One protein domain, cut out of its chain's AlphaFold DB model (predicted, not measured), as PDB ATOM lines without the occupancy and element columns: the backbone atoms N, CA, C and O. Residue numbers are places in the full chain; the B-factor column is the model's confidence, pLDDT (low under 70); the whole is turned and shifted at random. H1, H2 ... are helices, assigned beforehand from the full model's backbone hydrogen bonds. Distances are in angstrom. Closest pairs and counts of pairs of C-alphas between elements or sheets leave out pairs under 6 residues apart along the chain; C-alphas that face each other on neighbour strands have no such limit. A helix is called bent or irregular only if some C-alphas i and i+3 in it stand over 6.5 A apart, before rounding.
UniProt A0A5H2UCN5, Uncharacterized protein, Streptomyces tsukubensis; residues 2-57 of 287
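This is residues 2 to 57 of the 287 residues of an uncharacterized protein of Streptomyces tsukubensis (UniProt A0A5H2UCN5). An open helical hairpin in which H1 runs out and the longer, bent H2 folds back, the two meeting near the turn and leaving a gap farther along. Arm H2b bends off and touches no helix. The printed part has 56 residues with two named helices, H1 then H2, and no named strand: all helix, loose, with a radius of gyration of the C-alphas of 14.7 A, a rod spanning 49 by 22 by 6 A.

H1, residues 3 to 23, begins with C-alpha 3 at (9.669, 26.311, 71.429), is 32.4 A long and irregular: C-alphas 20 and 23 are 7.0 A apart. H2, residues 26 to 57, was assigned as one helix by its hydrogen bonds but is bent: C-alphas 40 and 43 are 7.4 A apart. Its arms are H2a, residues 26 to 40, 21.3 A, and H2b, residues 43 to 57, 22.4 A, ending with C-alpha 57 at (-2.105, 23.250, 59.515).

H1 and H2a form a hairpin and touch, through residues 18 to 21 and 27 to 31 alone; their closest C-alphas, Ser 21 and Gly 27, are 4.8 A apart. They run opposite ways at a shallow tilt of 29 degrees. H2a and H2b stand at a steep tilt of 48 degrees. H1 and H2b are apart. Every O i to N i+4 pair is within hydrogen-bond range in H2a, 15 of 17 in H1 and 9 of 11 in H2b.

The farthest C-alphas, Gly 24 and Leu 57, are 48.8 A apart. The printed part has no cut, and its H1 to H2 link is tight. Mean pLDDT of the printed part is 70.2; residues 17 to 23 and 48 to 57 are among those under 70.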
ATOM      1  N   SER A   2       8.564  22.217  74.006       70.06
ATOM      2  CA  SER A   2       8.266  22.955  72.771       70.06
ATOM      3  C   SER A   2       8.954  24.331  72.753       70.06
ATOM      4  O   SER A   2       9.350  24.845  73.797       70.06
ATOM      5  N   VAL A   3       9.079  24.959  71.576       73.44
ATOM      6  CA  VAL A   3       9.669  26.311  71.429       73.44
ATOM      7  C   VAL A   3       9.044  27.361  72.381       73.44
ATOM      8  O   VAL A   3       9.805  28.135  72.958       73.44
ATOM      9  N   PRO A   4       7.719  27.372  72.652       58.53
ATOM     10  CA  PRO A   4       7.122  28.247  73.670       58.53
ATOM     11  C   PRO A   4       7.637  28.010  75.094       58.53
ATOM     12  O   PRO A   4       7.788  28.956  75.858       58.53
ATOM     13  N   GLN A   5       7.940  26.764  75.459       74.94
ATOM     14  CA  GLN A   5       8.442  26.414  76.789       74.94
ATOM     15  C   GLN A   5       9.893  26.882  76.986       74.94
ATOM     16  O   GLN A   5      10.270  27.283  78.084       74.94
ATOM     17  N   VAL A   6      10.678  26.897  75.901       73.25
ATOM     18  CA  VAL A   6      12.005  27.532  75.847       73.25
ATOM     19  C   VAL A   6      11.884  29.057  75.953       73.25
ATOM     20  O   VAL A   6      12.646  29.685  76.679       73.25
ATOM     21  N   ALA A   7      10.897  29.669  75.290       67.19
ATOM     22  CA  ALA A   7      10.647  31.106  75.420       67.19
ATOM     23  C   ALA A   7      10.217  31.499  76.849       67.19
ATOM     24  O   ALA A   7      10.675  32.515  77.367       67.19
ATOM     25  N   ALA A   8       9.394  30.678  77.509       69.81
ATOM     26  CA  ALA A   8       8.949  30.906  78.882       69.81
ATOM     27  C   ALA A   8      10.100  30.832  79.902       69.81
ATOM     28  O   ALA A   8      10.183  31.684  80.788       69.81
ATOM     29  N   SER A   9      11.023  29.868  79.768       75.81
ATOM     30  CA  SER A   9      12.180  29.771  80.669       75.81
ATOM     31  C   SER A   9      13.194  30.897  80.452       75.81
ATOM     32  O   SER A   9      13.736  31.411  81.428       75.81
ATOM     33  N   VAL A  10      13.395  31.352  79.209       81.50
ATOM     34  CA  VAL A  10      14.189  32.560  78.912       81.50
ATOM     35  C   VAL A  10      13.565  33.794  79.568       81.50
ATOM     36  O   VAL A  10      14.274  34.573  80.202       81.50
ATOM     37  N   LEU A  11      12.243  33.960  79.478       64.31
ATOM     38  CA  LEU A  11      11.538  35.108  80.054       64.31
ATOM     39  C   LEU A  11      11.609  35.118  81.596       64.31
ATOM     40  O   LEU A  11      11.837  36.169  82.192       64.31
ATOM     41  N   ALA A  12      11.519  33.946  82.235       78.62
ATOM     42  CA  ALA A  12      11.723  33.793  83.677       78.62
ATOM     43  C   ALA A  12      13.183  34.047  84.109       78.62
ATOM     44  O   ALA A  12      13.419  34.737  85.101       78.62
ATOM     45  N   ALA A  13      14.166  33.552  83.351       75.44
ATOM     46  CA  ALA A  13      15.587  33.781  83.628       75.44
ATOM     47  C   ALA A  13      15.969  35.267  83.506       75.44
ATOM     48  O   ALA A  13      16.720  35.779  84.335       75.44
ATOM     49  N   VAL A  14      15.404  35.982  82.525       73.62
ATOM     50  CA  VAL A  14      15.563  37.439  82.394       73.62
ATOM     51  C   VAL A  14      14.921  38.171  83.574       73.62
ATOM     52  O   VAL A  14      15.548  39.070  84.129       73.62
ATOM     53  N   ALA A  15      13.725  37.769  84.020       61.44
ATOM     54  CA  ALA A  15      13.090  38.362  85.199       61.44
ATOM     55  C   ALA A  15      13.944  38.186  86.472       61.44
ATOM     56  O   ALA A  15      14.138  39.148  87.216       61.44
ATOM     57  N   ALA A  16      14.520  36.998  86.686       73.31
ATOM     58  CA  ALA A  16      15.420  36.726  87.807       73.31
ATOM     59  C   ALA A  16      16.732  37.531  87.720       73.31
ATOM     60  O   ALA A  16      17.139  38.155  88.700       73.31
ATOM     61  N   ALA A  17      17.365  37.585  86.542       69.75
ATOM     62  CA  ALA A  17      18.585  38.362  86.317       69.75
ATOM     63  C   ALA A  17      18.365  39.871  86.529       69.75
ATOM     64  O   ALA A  17      19.195  40.538  87.147       69.75
ATOM     65  N   VAL A  18      17.225  40.410  86.083       58.00
ATOM     66  CA  VAL A  18      16.842  41.814  86.304       58.00
ATOM     67  C   VAL A  18      16.597  42.101  87.786       58.00
ATOM     68  O   VAL A  18      16.982  43.168  88.259       58.00
ATOM     69  N   LEU A  19      16.009  41.166  88.541       60.84
ATOM     70  CA  LEU A  19      15.813  41.338  89.984       60.84
ATOM     71  C   LEU A  19      17.144  41.282  90.755       60.84
ATOM     72  O   LEU A  19      17.356  42.094  91.651       60.84
ATOM     73  N   ALA A  20      18.066  40.399  90.360       64.75
ATOM     74  CA  ALA A  20      19.407  40.297  90.941       64.75
ATOM     75  C   ALA A  20      20.315  41.497  90.599       64.75
ATOM     76  O   ALA A  20      21.138  41.911  91.411       64.75
ATOM     77  N   SER A  21      20.139  42.112  89.423       62.72
ATOM     78  CA  SER A  21      20.918  43.281  88.978       62.72
ATOM     79  C   SER A  21      20.613  44.578  89.758       62.72
ATOM     80  O   SER A  21      21.291  45.588  89.577       62.72
ATOM     81  N   ARG A  22      19.618  44.577  90.661       50.69
ATOM     82  CA  ARG A  22      19.131  45.776  91.375       50.69
ATOM     83  C   ARG A  22      19.964  46.260  92.564       50.69
ATOM     84  O   ARG A  22      19.573  47.235  93.195       50.69
ATOM     85  N   LEU A  23      21.115  45.657  92.854       61.53
ATOM     86  CA  LEU A  23      21.994  46.122  93.938       61.53
ATOM     87  C   LEU A  23      22.891  47.323  93.547       61.53
ATOM     88  O   LEU A  23      23.747  47.723  94.329       61.53
ATOM     89  N   GLY A  24      22.691  47.940  92.371       72.19
ATOM     90  CA  GLY A  24      23.346  49.203  92.003       72.19
ATOM     91  C   GLY A  24      23.051  49.708  90.582       72.19
ATOM     92  O   GLY A  24      22.254  49.128  89.847       72.19
ATOM     93  N   VAL A  25      23.745  50.786  90.184       68.06
ATOM     94  CA  VAL A  25      23.585  51.544  88.912       68.06
ATOM     95  C   VAL A  25      23.623  50.669  87.645       68.06
ATOM     96  O   VAL A  25      22.983  50.993  86.643       68.06
ATOM     97  N   TYR A  26      24.312  49.527  87.694       57.81
ATOM     98  CA  TYR A  26      24.346  48.538  86.611       57.81
ATOM     99  C   TYR A  26      22.952  48.033  86.197       57.81
ATOM    100  O   TYR A  26      22.729  47.790  85.009       57.81
ATOM    101  N   GLY A  27      21.994  47.956  87.129       67.69
ATOM    102  CA  GLY A  27      20.617  47.549  86.837       67.69
ATOM    103  C   GLY A  27      19.910  48.445  85.817       67.69
ATOM    104  O   GLY A  27      19.084  47.961  85.044       67.69
ATOM    105  N   THR A  28      20.266  49.731  85.747       74.38
ATOM    106  CA  THR A  28      19.681  50.681  84.787       74.38
ATOM    107  C   THR A  28      20.217  50.455  83.373       74.38
ATOM    108  O   THR A  28      19.451  50.477  82.413       74.38
ATOM    109  N   ILE A  29      21.522  50.188  83.243       71.81
ATOM    110  CA  ILE A  29      22.195  49.956  81.954       71.81
ATOM    111  C   ILE A  29      21.733  48.620  81.356       71.81
ATOM    112  O   ILE A  29      21.320  48.560  80.198       71.81
ATOM    113  N   VAL A  30      21.731  47.559  82.171       71.75
ATOM    114  CA  VAL A  30      21.247  46.228  81.771       71.75
ATOM    115  C   VAL A  30      19.746  46.269  81.465       71.75
ATOM    116  O   VAL A  30      19.319  45.754  80.432       71.75
ATOM    117  N   GLY A  31      18.948  46.940  82.304       70.00
ATOM    118  CA  GLY A  31      17.512  47.121  82.081       70.00
ATOM    119  C   GLY A  31      17.199  47.838  80.764       70.00
ATOM    120  O   GLY A  31      16.382  47.351  79.983       70.00
ATOM    121  N   ALA A  32      17.889  48.945  80.471       79.81
ATOM    122  CA  ALA A  32      17.725  49.683  79.218       79.81
ATOM    123  C   ALA A  32      18.121  48.845  77.988       79.81
ATOM    124  O   ALA A  32      17.402  48.850  76.987       79.81
ATOM    125  N   GLY A  33      19.214  48.076  78.070       80.00
ATOM    126  CA  GLY A  33      19.647  47.174  76.999       80.00
ATOM    127  C   GLY A  33      18.618  46.082  76.683       80.00
ATOM    128  O   GLY A  33      18.259  45.886  75.521       80.00
ATOM    129  N   VAL A  34      18.081  45.417  77.713       80.38
ATOM    130  CA  VAL A  34      17.049  44.376  77.558       80.38
ATOM    131  C   VAL A  34      15.750  44.958  76.991       80.38
ATOM    132  O   VAL A  34      15.195  44.401  76.045       80.38
ATOM    133  N   VAL A  35      15.286  46.102  77.509       79.81
ATOM    134  CA  VAL A  35      14.079  46.784  77.007       79.81
ATOM    135  C   VAL A  35      14.241  47.196  75.540       79.81
ATOM    136  O   VAL A  35      13.343  46.948  74.737       79.81
ATOM    137  N   SER A  36      15.398  47.749  75.161       79.44
ATOM    138  CA  SER A  36      15.705  48.139  73.777       79.44
ATOM    139  C   SER A  36      15.700  46.942  72.814       79.44
ATOM    140  O   SER A  36      15.122  47.008  71.724       79.44
ATOM    141  N   ALA A  37      16.268  45.805  73.232       82.19
ATOM    142  CA  ALA A  37      16.269  44.578  72.439       82.19
ATOM    143  C   ALA A  37      14.852  44.007  72.243       82.19
ATOM    144  O   ALA A  37      14.485  43.647  71.124       82.19
ATOM    145  N   VAL A  38      14.029  43.969  73.299       84.38
ATOM    146  CA  VAL A  38      12.634  43.498  73.212       84.38
ATOM    147  C   VAL A  38      11.786  44.429  72.340       84.38
ATOM    148  O   VAL A  38      11.051  43.944  71.479       84.38
ATOM    149  N   ALA A  39      11.928  45.750  72.493       80.50
ATOM    150  CA  ALA A  39      11.216  46.737  71.679       80.50
ATOM    151  C   ALA A  39      11.570  46.635  70.183       80.50
ATOM    152  O   ALA A  39      10.696  46.758  69.328       80.50
ATOM    153  N   THR A  40      12.838  46.348  69.867       80.62
ATOM    154  CA  THR A  40      13.327  46.220  68.484       80.62
ATOM    155  C   THR A  40      12.944  44.877  67.843       80.62
ATOM    156  O   THR A  40      12.608  44.823  66.658       80.62
ATOM    157  N   CYS A  41      12.972  43.776  68.605       78.62
ATOM    158  CA  CYS A  41      12.822  42.412  68.078       78.62
ATOM    159  C   CYS A  41      11.434  41.775  68.289       78.62
ATOM    160  O   CYS A  41      11.166  40.708  67.728       78.62
ATOM    161  N   GLY A  42      10.537  42.400  69.061       72.00
ATOM    162  CA  GLY A  42       9.225  41.835  69.400       72.00
ATOM    163  C   GLY A  42       8.301  41.616  68.194       72.00
ATOM    164  O   GLY A  42       7.719  40.541  68.045       72.00
ATOM    165  N   GLY A  43       8.206  42.597  67.290       75.69
ATOM    166  CA  GLY A  43       7.334  42.522  66.106       75.69
ATOM    167  C   GLY A  43       7.640  41.340  65.164       75.69
ATOM    168  O   GLY A  43       6.724  40.578  64.837       75.69
ATOM    169  N   PRO A  44       8.904  41.132  64.742       74.06
ATOM    170  CA  PRO A  44       9.276  40.028  63.852       74.06
ATOM    171  C   PRO A  44       9.094  38.620  64.444       74.06
ATOM    172  O   PRO A  44       8.716  37.703  63.713       74.06
ATOM    173  N   LEU A  45       9.341  38.431  65.748       70.00
ATOM    174  CA  LEU A  45       9.211  37.125  66.415       70.00
ATOM    175  C   LEU A  45       7.779  36.579  66.342       70.00
ATOM    176  O   LEU A  45       7.571  35.404  66.034       70.00
ATOM    177  N   ILE A  46       6.799  37.455  66.571       65.50
ATOM    178  CA  ILE A  46       5.373  37.121  66.538       65.50
ATOM    179  C   ILE A  46       4.955  36.728  65.113       65.50
ATOM    180  O   ILE A  46       4.338  35.682  64.913       65.50
ATOM    181  N   GLN A  47       5.357  37.510  64.105       71.88
ATOM    182  CA  GLN A  47       5.041  37.223  62.700       71.88
ATOM    183  C   GLN A  47       5.639  35.885  62.234       71.88
ATOM    184  O   GLN A  47       4.962  35.113  61.555       71.88
ATOM    185  N   HIS A  48       6.874  35.567  62.639       67.44
ATOM    186  CA  HIS A  48       7.527  34.320  62.240       67.44
ATOM    187  C   HIS A  48       6.847  33.071  62.830       67.44
ATOM    188  O   HIS A  48       6.747  32.052  62.143       67.44
ATOM    189  N   LEU A  49       6.328  33.146  64.063       68.19
ATOM    190  CA  LEU A  49       5.553  32.057  64.672       68.19
ATOM    191  C   LEU A  49       4.251  31.775  63.912       68.19
ATOM    192  O   LEU A  49       3.915  30.609  63.689       68.19
ATOM    193  N   PHE A  50       3.541  32.821  63.476       69.56
ATOM    194  CA  PHE A  50       2.299  32.660  62.717       69.56
ATOM    195  C   PHE A  50       2.536  32.053  61.331       69.56
ATOM    196  O   PHE A  50       1.868  31.075  60.994       69.56
ATOM    197  N   SER A  51       3.525  32.539  60.567       69.25
ATOM    198  CA  SER A  51       3.865  31.942  59.264       69.25
ATOM    199  C   SER A  51       4.212  30.454  59.396       69.25
ATOM    200  O   SER A  51       3.659  29.620  58.691       69.25
ATOM    201  N   ARG A  52       5.057  30.095  60.373       68.31
ATOM    202  CA  ARG A  52       5.558  28.719  60.549       68.31
ATOM    203  C   ARG A  52       4.508  27.716  61.049       68.31
ATOM    204  O   ARG A  52       4.730  26.507  60.964       68.31
ATOM    205  N   THR A  53       3.398  28.204  61.599       63.91
ATOM    206  CA  THR A  53       2.297  27.373  62.121       63.91
ATOM    207  C   THR A  53       1.155  27.250  61.112       63.91
ATOM    208  O   THR A  53       0.545  26.186  61.015       63.91
ATOM    209  N   GLY A  54       0.897  28.299  60.318       59.03
ATOM    210  CA  GLY A  54      -0.108  28.276  59.252       59.03
ATOM    211  C   GLY A  54       0.166  27.199  58.200       59.03
ATOM    212  O   GLY A  54      -0.749  26.463  57.833       59.03
ATOM    213  N   ASP A  55       1.430  27.050  57.792       62.81
ATOM    214  CA  ASP A  55       1.841  26.068  56.780       62.81
ATOM    215  C   ASP A  55       1.585  24.618  57.245       62.81
ATOM    216  O   ASP A  55       1.004  23.814  56.518       62.81
ATOM    217  N   GLN A  56       1.900  24.290  58.505       58.44
ATOM    218  CA  GLN A  56       1.707  22.937  59.054       58.44
ATOM    219  C   GLN A  56       0.228  22.541  59.198       58.44
ATOM    220  O   GLN A  56      -0.122  21.371  59.043       58.44
ATOM    221  N   LEU A  57      -0.661  23.504  59.465       54.78
ATOM    222  CA  LEU A  57      -2.105  23.250  59.515       54.78
ATOM    223  C   LEU A  57      -2.743  23.137  58.121       54.78
ATOM    224  O   LEU A  57      -3.872  22.649  58.010       54.78
TER     225      LEU A  57